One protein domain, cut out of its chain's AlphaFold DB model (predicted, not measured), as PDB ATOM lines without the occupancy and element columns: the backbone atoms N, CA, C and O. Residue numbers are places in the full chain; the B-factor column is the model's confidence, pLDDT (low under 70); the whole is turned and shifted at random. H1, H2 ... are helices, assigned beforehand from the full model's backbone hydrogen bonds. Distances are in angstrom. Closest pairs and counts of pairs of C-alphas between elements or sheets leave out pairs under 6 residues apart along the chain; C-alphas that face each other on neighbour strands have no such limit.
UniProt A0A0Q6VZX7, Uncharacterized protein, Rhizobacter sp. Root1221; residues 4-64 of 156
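What this domain is: This is residues 4 to 64 of the 156 residues of an uncharacterized protein of Rhizobacter sp. Root1221 (UniProt A0A0Q6VZX7). The long helix H4 makes one arm of a flat, open U, and H2 makes the other, shorter arm across an empty gap. The short helix H3 sits at the turn between them, and H1 folds back on residues 16 to 20 of H2 near the open end. The printed part has 61 residues with four named helices, H1, H2, H3 and H4 along the chain, and no named strand; the class is all helix. The whole is loose, with a radius of gyration of the C-alphas of 14.8 A and spans of 39 by 34 by 13 A.

Where its parts are: Find C-alpha 38 at (10.378, 35.946, -10.824); from there H4, residues 38 to 62, runs 36.3 A to C-alpha 62 at (39.650, 35.518, 10.576). Just before it look for H3, residues 32 to 35. Further back is H2, residues 14 to 28, 21.3 A long. H1, residues 4 to 11, begins at C-alpha 4 at (8.935, 26.574, 22.835) and is 11.0 A long.

How they stand to each other: Look first along H4, where residues 45 to 62 stand free. H3 is close to H4 but not clearly touching; their closest C-alphas, of Leu 33 and Val 41, are 7.2 A apart. H2 is apart from both H3 and H4. Look at residues 16 to 20 of H2, with which alone it touches H1; the closest C-alphas, of Leu 9 and Gly 16, are 4.3 A apart. H1 and H2 form a helical hairpin, running opposite ways at a steep tilt of 40 degrees. H1 is apart from H3 and H4. In H1, H2 and H4 every O i to N i+4 pair is within hydrogen-bond range; H3 is too short for such a pair.

The domain as a whole: The C-alphas of Arg 35 and Arg 64, the two farthest apart, are 41.7 A from each other. The printed part has no cut, and its three links between helices are tight. Look for pLDDT under 70 at residues 6 to 7, 9 to 10, 26 and 30 to 35.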
ATOM      1  N   LYS A   4       8.399  27.894  23.193       72.19
ATOM      2  CA  LYS A   4       8.935  26.574  22.835       72.19
ATOM      3  C   LYS A   4       9.810  26.602  21.572       72.19
ATOM      4  O   LYS A   4      10.850  25.950  21.548       72.19
ATOM      5  N   TYR A   5       9.443  27.395  20.563       70.44
ATOM      6  CA  TYR A   5      10.181  27.477  19.295       70.44
ATOM      7  C   TYR A   5      11.484  28.273  19.427       70.44
ATOM      8  O   TYR A   5      12.493  27.913  18.824       70.44
ATOM      9  N   TRP A   6      11.509  29.298  20.281       67.94
ATOM     10  CA  TRP A   6      12.721  30.077  20.557       67.94
ATOM     11  C   TRP A   6      13.805  29.261  21.256       67.94
ATOM     12  O   TRP A   6      14.981  29.412  20.940       67.94
ATOM     13  N   LYS A   7      13.422  28.353  22.162       65.50
ATOM     14  CA  LYS A   7      14.374  27.425  22.787       65.50
ATOM     15  C   LYS A   7      14.961  26.430  21.785       65.50
ATOM     16  O   LYS A   7      16.156  26.163  21.845       65.50
ATOM     17  N   ALA A   8      14.151  25.924  20.853       71.25
ATOM     18  CA  ALA A   8      14.630  25.026  19.801       71.25
ATOM     19  C   ALA A   8      15.605  25.736  18.842       71.25
ATOM     20  O   ALA A   8      16.658  25.195  18.520       71.25
ATOM     21  N   LEU A   9      15.297  26.978  18.455       65.81
ATOM     22  CA  LEU A   9      16.159  27.797  17.600       65.81
ATOM     23  C   LEU A   9      17.454  28.223  18.304       65.81
ATOM     24  O   LEU A   9      18.520  28.174  17.699       65.81
ATOM     25  N   ALA A  10      17.397  28.571  19.592       65.19
ATOM     26  CA  ALA A  10      18.596  28.867  20.377       65.19
ATOM     27  C   ALA A  10      19.487  27.626  20.571       65.19
ATOM     28  O   ALA A  10      20.711  27.743  20.575       65.19
ATOM     29  N   GLY A  11      18.887  26.433  20.674       72.44
ATOM     30  CA  GLY A  11      19.607  25.159  20.759       72.44
ATOM     31  C   GLY A  11      20.390  24.797  19.492       72.44
ATOM     32  O   GLY A  11      21.384  24.084  19.576       72.44
ATOM     33  N   LEU A  12      20.000  25.338  18.333       72.75
ATOM     34  CA  LEU A  12      20.720  25.183  17.065       72.75
ATOM     35  C   LEU A  12      21.945  26.115  16.951       72.75
ATOM     36  O   LEU A  12      22.641  26.095  15.937       72.75
ATOM     37  N   GLY A  13      22.198  26.948  17.966       77.38
ATOM     38  CA  GLY A  13      23.292  27.913  18.004       77.38
ATOM     39  C   GLY A  13      23.056  29.136  17.114       77.38
ATOM     40  O   GLY A  13      21.922  29.547  16.857       77.38
ATOM     41  N   ILE A  14      24.152  29.727  16.629       71.06
ATOM     42  CA  ILE A  14      24.145  30.934  15.781       71.06
ATOM     43  C   ILE A  14      23.224  30.787  14.546       71.06
ATOM     44  O   ILE A  14      22.461  31.721  14.282       71.06
ATOM     45  N   PRO A  15      23.193  29.641  13.827       70.25
ATOM     46  CA  PRO A  15      22.294  29.456  12.687       70.25
ATOM     47  C   PRO A  15      20.807  29.536  13.051       70.25
ATOM     48  O   PRO A  15      20.026  30.150  12.328       70.25
ATOM     49  N   GLY A  16      20.396  28.946  14.177       73.69
ATOM     50  CA  GLY A  16      18.988  28.934  14.577       73.69
ATOM     51  C   GLY A  16      18.505  30.295  15.071       73.69
ATOM     52  O   GLY A  16      17.402  30.719  14.725       73.69
ATOM     53  N   VAL A  17      19.348  31.033  15.798       74.75
ATOM     54  CA  VAL A  17      19.043  32.421  16.184       74.75
ATOM     55  C   VAL A  17      18.904  33.310  14.945       74.75
ATOM     56  O   VAL A  17      17.949  34.084  14.863       74.75
ATOM     57  N   ALA A  18      19.791  33.164  13.954       75.31
ATOM     58  CA  ALA A  18      19.702  33.900  12.693       75.31
ATOM     59  C   ALA A  18      18.396  33.595  11.939       75.31
ATOM     60  O   ALA A  18      17.720  34.519  11.490       75.31
ATOM     61  N   LEU A  19      17.997  32.320  11.867       74.50
ATOM     62  CA  LEU A  19      16.759  31.891  11.212       74.50
ATOM     63  C   LEU A  19      15.510  32.456  11.909       74.50
ATOM     64  O   LEU A  19      14.591  32.943  11.251       74.50
ATOM     65  N   GLY A  20      15.493  32.446  13.246       77.00
ATOM     66  CA  GLY A  20      14.408  33.029  14.038       77.00
ATOM     67  C   GLY A  20      14.282  34.543  13.857       77.00
ATOM     68  O   GLY A  20      13.170  35.067  13.768       77.00
ATOM     69  N   LEU A  21      15.416  35.246  13.761       78.31
ATOM     70  CA  LEU A  21      15.446  36.681  13.488       78.31
ATOM     71  C   LEU A  21      14.926  36.991  12.078       78.31
ATOM     72  O   LEU A  21      14.091  37.880  11.919       78.31
ATOM     73  N   PHE A  22      15.370  36.218  11.080       75.88
ATOM     74  CA  PHE A  22      14.918  36.335   9.692       75.88
ATOM     75  C   PHE A  22      13.417  36.102   9.560       75.88
ATOM     76  O   PHE A  22      12.741  36.902   8.923       75.88
ATOM     77  N   TYR A  23      12.875  35.067  10.207       74.56
ATOM     78  CA  TYR A  23      11.436  34.797  10.197       74.56
ATOM     79  C   TYR A  23      10.635  35.961  10.793       74.56
ATOM     80  O   TYR A  23       9.648  36.400  10.211       74.56
ATOM     81  N   LYS A  24      11.086  36.522  11.923       75.56
ATOM     82  CA  LYS A  24      10.423  37.686  12.530       75.56
ATOM     83  C   LYS A  24      10.501  38.938  11.660       75.56
ATOM     84  O   LYS A  24       9.556  39.720  11.655       75.56
ATOM     85  N   LEU A  25      11.622  39.154  10.971       73.50
ATOM     86  CA  LEU A  25      11.751  40.243  10.002       73.50
ATOM     87  C   LEU A  25      10.857  40.013   8.781       73.50
ATOM     88  O   LEU A  25      10.308  40.967   8.247       73.50
ATOM     89  N   TYR A  26      10.702  38.768   8.343       69.75
ATOM     90  CA  TYR A  26       9.825  38.421   7.233       69.75
ATOM     91  C   TYR A  26       8.350  38.665   7.572       69.75
ATOM     92  O   TYR A  26       7.633  39.240   6.770       69.75
ATOM     93  N   ASP A  27       7.920  38.296   8.779       72.44
ATOM     94  CA  ASP A  27       6.531  38.437   9.239       72.44
ATOM     95  C   ASP A  27       6.141  39.897   9.547       72.44
ATOM     96  O   ASP A  27       4.995  40.302   9.377       72.44
ATOM     97  N   LYS A  28       7.095  40.725  10.001       73.81
ATOM     98  CA  LYS A  28       6.827  42.133  10.350       73.81
ATOM     99  C   LYS A  28       6.859  43.107   9.182       73.81
ATOM    100  O   LYS A  28       6.283  44.187   9.295       73.81
ATOM    101  N   PHE A  29       7.596  42.790   8.130       71.62
ATOM    102  CA  PHE A  29       7.687  43.647   6.961       71.62
ATOM    103  C   PHE A  29       6.783  43.055   5.888       71.62
ATOM    104  O   PHE A  29       6.922  41.891   5.536       71.62
ATOM    105  N   ASP A  30       5.853  43.849   5.366       68.00
ATOM    106  CA  ASP A  30       4.998  43.448   4.248       68.00
ATOM    107  C   ASP A  30       5.854  43.471   2.971       68.00
ATOM    108  O   ASP A  30       5.875  44.445   2.216       68.00
ATOM    109  N   TRP A  31       6.730  42.468   2.843       66.62
ATOM    110  CA  TRP A  31       7.838  42.498   1.899       66.62
ATOM    111  C   TRP A  31       7.284  42.574   0.470       66.62
ATOM    112  O   TRP A  31       6.683  41.610  -0.015       66.62
ATOM    113  N   PRO A  32       7.569  43.655  -0.281       65.88
ATOM    114  CA  PRO A  32       7.127  43.781  -1.666       65.88
ATOM    115  C   PRO A  32       7.812  42.767  -2.598       65.88
ATOM    116  O   PRO A  32       7.468  42.704  -3.773       65.88
ATOM    117  N   LEU A  33       8.736  41.945  -2.077       62.16
ATOM    118  CA  LEU A  33       9.386  40.814  -2.751       62.16
ATOM    119  C   LEU A  33       8.395  39.870  -3.429       62.16
ATOM    120  O   LEU A  33       8.674  39.399  -4.526       62.16
ATOM    121  N   ALA A  34       7.227  39.640  -2.823       60.75
ATOM    122  CA  ALA A  34       6.187  38.795  -3.407       60.75
ATOM    123  C   ALA A  34       5.551  39.395  -4.680       60.75
ATOM    124  O   ALA A  34       4.886  38.683  -5.426       60.75
ATOM    125  N   ARG A  35       5.749  40.697  -4.934       68.56
ATOM    126  CA  ARG A  35       5.263  41.411  -6.128       68.56
ATOM    127  C   ARG A  35       6.342  41.598  -7.198       68.56
ATOM    128  O   ARG A  35       6.045  42.162  -8.248       68.56
ATOM    129  N   LEU A  36       7.583  41.181  -6.943       71.00
ATOM    130  CA  LEU A  36       8.646  41.266  -7.939       71.00
ATOM    131  C   LEU A  36       8.504  40.152  -8.977       71.00
ATOM    132  O   LEU A  36       8.140  39.021  -8.660       71.00
ATOM    133  N   ALA A  37       8.826  40.484 -10.229       76.94
ATOM    134  CA  ALA A  37       8.898  39.506 -11.303       76.94
ATOM    135  C   ALA A  37       9.877  38.372 -10.918       76.94
ATOM    136  O   ALA A  37      10.939  38.666 -10.355       76.94
ATOM    137  N   PRO A  38       9.565  37.099 -11.228       76.25
ATOM    138  CA  PRO A  38      10.378  35.946 -10.824       76.25
ATOM    139  C   PRO A  38      11.866  36.067 -11.191       76.25
ATOM    140  O   PRO A  38      12.740  35.640 -10.440       76.25
ATOM    141  N   GLU A  39      12.157  36.714 -12.320       79.69
ATOM    142  CA  GLU A  39      13.511  36.975 -12.824       79.69
ATOM    143  C   GLU A  39      14.329  37.869 -11.877       79.69
ATOM    144  O   GLU A  39      15.504  37.606 -11.624       79.69
ATOM    145  N   LEU A  40      13.705  38.893 -11.285       80.06
ATOM    146  CA  LEU A  40      14.363  39.806 -10.343       80.06
ATOM    147  C   LEU A  40      14.585  39.149  -8.979       80.06
ATOM    148  O   LEU A  40      15.594  39.408  -8.323       80.06
ATOM    149  N   VAL A  41      13.672  38.264  -8.569       77.31
ATOM    150  CA  VAL A  41      13.822  37.471  -7.342       77.31
ATOM    151  C   VAL A  41      15.027  36.537  -7.459       77.31
ATOM    152  O   VAL A  41      15.825  36.453  -6.526       77.31
ATOM    153  N   PHE A  42      15.215  35.895  -8.616       76.75
ATOM    154  CA  PHE A  42      16.377  35.043  -8.869       76.75
ATOM    155  C   PHE A  42      17.699  35.814  -8.746       76.75
ATOM    156  O   PHE A  42      18.601  35.378  -8.030       76.75
ATOM    157  N   VAL A  43      17.798  36.990  -9.378       83.31
ATOM    158  CA  VAL A  43      18.996  37.845  -9.292       83.31
ATOM    159  C   VAL A  43      19.271  38.265  -7.847       83.31
ATOM    160  O   VAL A  43      20.412  38.193  -7.389       83.31
ATOM    161  N   LEU A  44      18.233  38.647  -7.100       81.38
ATOM    162  CA  LEU A  44      18.369  39.050  -5.703       81.38
ATOM    163  C   LEU A  44      18.893  37.910  -4.818       81.38
ATOM    164  O   LEU A  44      19.792  38.131  -4.005       81.38
ATOM    165  N   ILE A  45      18.369  36.692  -4.989       80.81
ATOM    166  CA  ILE A  45      18.829  35.503  -4.256       80.81
ATOM    167  C   ILE A  45      20.307  35.231  -4.549       80.81
ATOM    168  O   ILE A  45      21.075  34.926  -3.636       80.81
ATOM    169  N   LEU A  46      20.719  35.377  -5.808       84.38
ATOM    170  CA  LEU A  46      22.093  35.131  -6.238       84.38
ATOM    171  C   LEU A  46      23.066  36.138  -5.602       84.38
ATOM    172  O   LEU A  46      24.084  35.744  -5.031       84.38
ATOM    173  N   VAL A  47      22.710  37.428  -5.602       86.31
ATOM    174  CA  VAL A  47      23.480  38.485  -4.921       86.31
ATOM    175  C   VAL A  47      23.557  38.227  -3.416       86.31
ATOM    176  O   VAL A  47      24.626  38.347  -2.815       86.31
ATOM    177  N   PHE A  48      22.445  37.824  -2.801       84.44
ATOM    178  CA  PHE A  48      22.391  37.520  -1.377       84.44
ATOM    179  C   PHE A  48      23.280  36.326  -0.998       84.44
ATOM    180  O   PHE A  48      24.045  36.416  -0.035       84.44
ATOM    181  N   MET A  49      23.253  35.237  -1.778       82.88
ATOM    182  CA  MET A  49      24.159  34.101  -1.576       82.88
ATOM    183  C   MET A  49      25.625  34.512  -1.695       82.88
ATOM    184  O   MET A  49      26.443  34.075  -0.885       82.88
ATOM    185  N   LEU A  50      25.959  35.360  -2.671       90.56
ATOM    186  CA  LEU A  50      27.331  35.817  -2.886       90.56
ATOM    187  C   LEU A  50      27.841  36.648  -1.698       90.56
ATOM    188  O   LEU A  50      28.951  36.420  -1.216       90.56
ATOM    189  N   LEU A  51      27.005  37.546  -1.169       88.62
ATOM    190  CA  LEU A  51      27.325  38.342   0.018       88.62
ATOM    191  C   LEU A  51      27.506  37.472   1.264       88.62
ATOM    192  O   LEU A  51      28.498  37.625   1.977       88.62
ATOM    193  N   ILE A  52      26.590  36.532   1.519       86.69
ATOM    194  CA  ILE A  52      26.715  35.622   2.665       86.69
ATOM    195  C   ILE A  52      27.970  34.768   2.540       86.69
ATOM    196  O   ILE A  52      28.705  34.627   3.515       86.69
ATOM    197  N   SER A  53      28.242  34.220   1.354       84.75
ATOM    198  CA  SER A  53      29.433  33.407   1.118       84.75
ATOM    199  C   SER A  53      30.709  34.194   1.424       84.75
ATOM    200  O   SER A  53      31.568  33.692   2.147       84.75
ATOM    201  N   ALA A  54      30.792  35.452   0.982       88.62
ATOM    202  CA  ALA A  54      31.922  36.327   1.280       88.62
ATOM    203  C   ALA A  54      32.084  36.586   2.789       88.62
ATOM    204  O   ALA A  54      33.190  36.468   3.315       88.62
ATOM    205  N   VAL A  55      30.992  36.880   3.502       85.44
ATOM    206  CA  VAL A  55      31.018  37.116   4.956       85.44
ATOM    207  C   VAL A  55      31.435  35.860   5.717       85.44
ATOM    208  O   VAL A  55      32.290  35.933   6.598       85.44
ATOM    209  N   VAL A  56      30.874  34.699   5.369       85.88
ATOM    210  CA  VAL A  56      31.219  33.416   5.997       85.88
ATOM    211  C   VAL A  56      32.679  33.069   5.726       85.88
ATOM    212  O   VAL A  56      33.400  32.704   6.652       85.88
ATOM    213  N   PHE A  57      33.144  33.224   4.486       85.94
ATOM    214  CA  PHE A  57      34.535  32.964   4.128       85.94
ATOM    215  C   PHE A  57      35.494  33.890   4.882       85.94
ATOM    216  O   PHE A  57      36.496  33.430   5.426       85.94
ATOM    217  N   PHE A  58      35.165  35.178   4.983       85.12
ATOM    218  CA  PHE A  58      35.952  36.145   5.744       85.12
ATOM    219  C   PHE A  58      35.978  35.814   7.241       85.12
ATOM    220  O   PHE A  58      37.042  35.832   7.858       85.12
ATOM    221  N   ALA A  59      34.833  35.446   7.819       80.38
ATOM    222  CA  ALA A  59      34.749  35.016   9.209       80.38
ATOM    223  C   ALA A  59      35.600  33.763   9.460       80.38
ATOM    224  O   ALA A  59      36.356  33.732  10.426       80.38
ATOM    225  N   LEU A  60      35.543  32.763   8.574       83.12
ATOM    226  CA  LEU A  60      36.374  31.556   8.654       83.12
ATOM    227  C   LEU A  60      37.865  31.863   8.499       83.12
ATOM    228  O   LEU A  60      38.691  31.253   9.174       83.12
ATOM    229  N   PHE A  61      38.220  32.810   7.632       82.25
ATOM    230  CA  PHE A  61      39.599  33.249   7.468       82.25
ATOM    231  C   PHE A  61      40.121  33.946   8.730       82.25
ATOM    232  O   PHE A  61      41.229  33.655   9.175       82.25
ATOM    233  N   LEU A  62      39.310  34.814   9.340       79.56
ATOM    234  CA  LEU A  62      39.650  35.518  10.576       79.56
ATOM    235  C   LEU A  62      39.753  34.563  11.772       79.56
ATOM    236  O   LEU A  62      40.641  34.713  12.610       79.56
ATOM    237  N   TRP A  63      38.866  33.569  11.837       73.75
ATOM    238  CA  TRP A  63      38.864  32.557  12.893       73.75
ATOM    239  C   TRP A  63      39.829  31.408  12.661       73.75
ATOM    240  O   TRP A  63      39.928  30.537  13.527       73.75
ATOM    241  N   ARG A  64      40.539  31.377  11.527       70.75
ATOM    242  CA  ARG A  64      41.532  30.341  11.280       70.75
ATOM    243  C   ARG A  64      42.549  30.417  12.420       70.75
ATOM    244  O   ARG A  64      43.235  31.438  12.531       70.75
TER     245      ARG A  64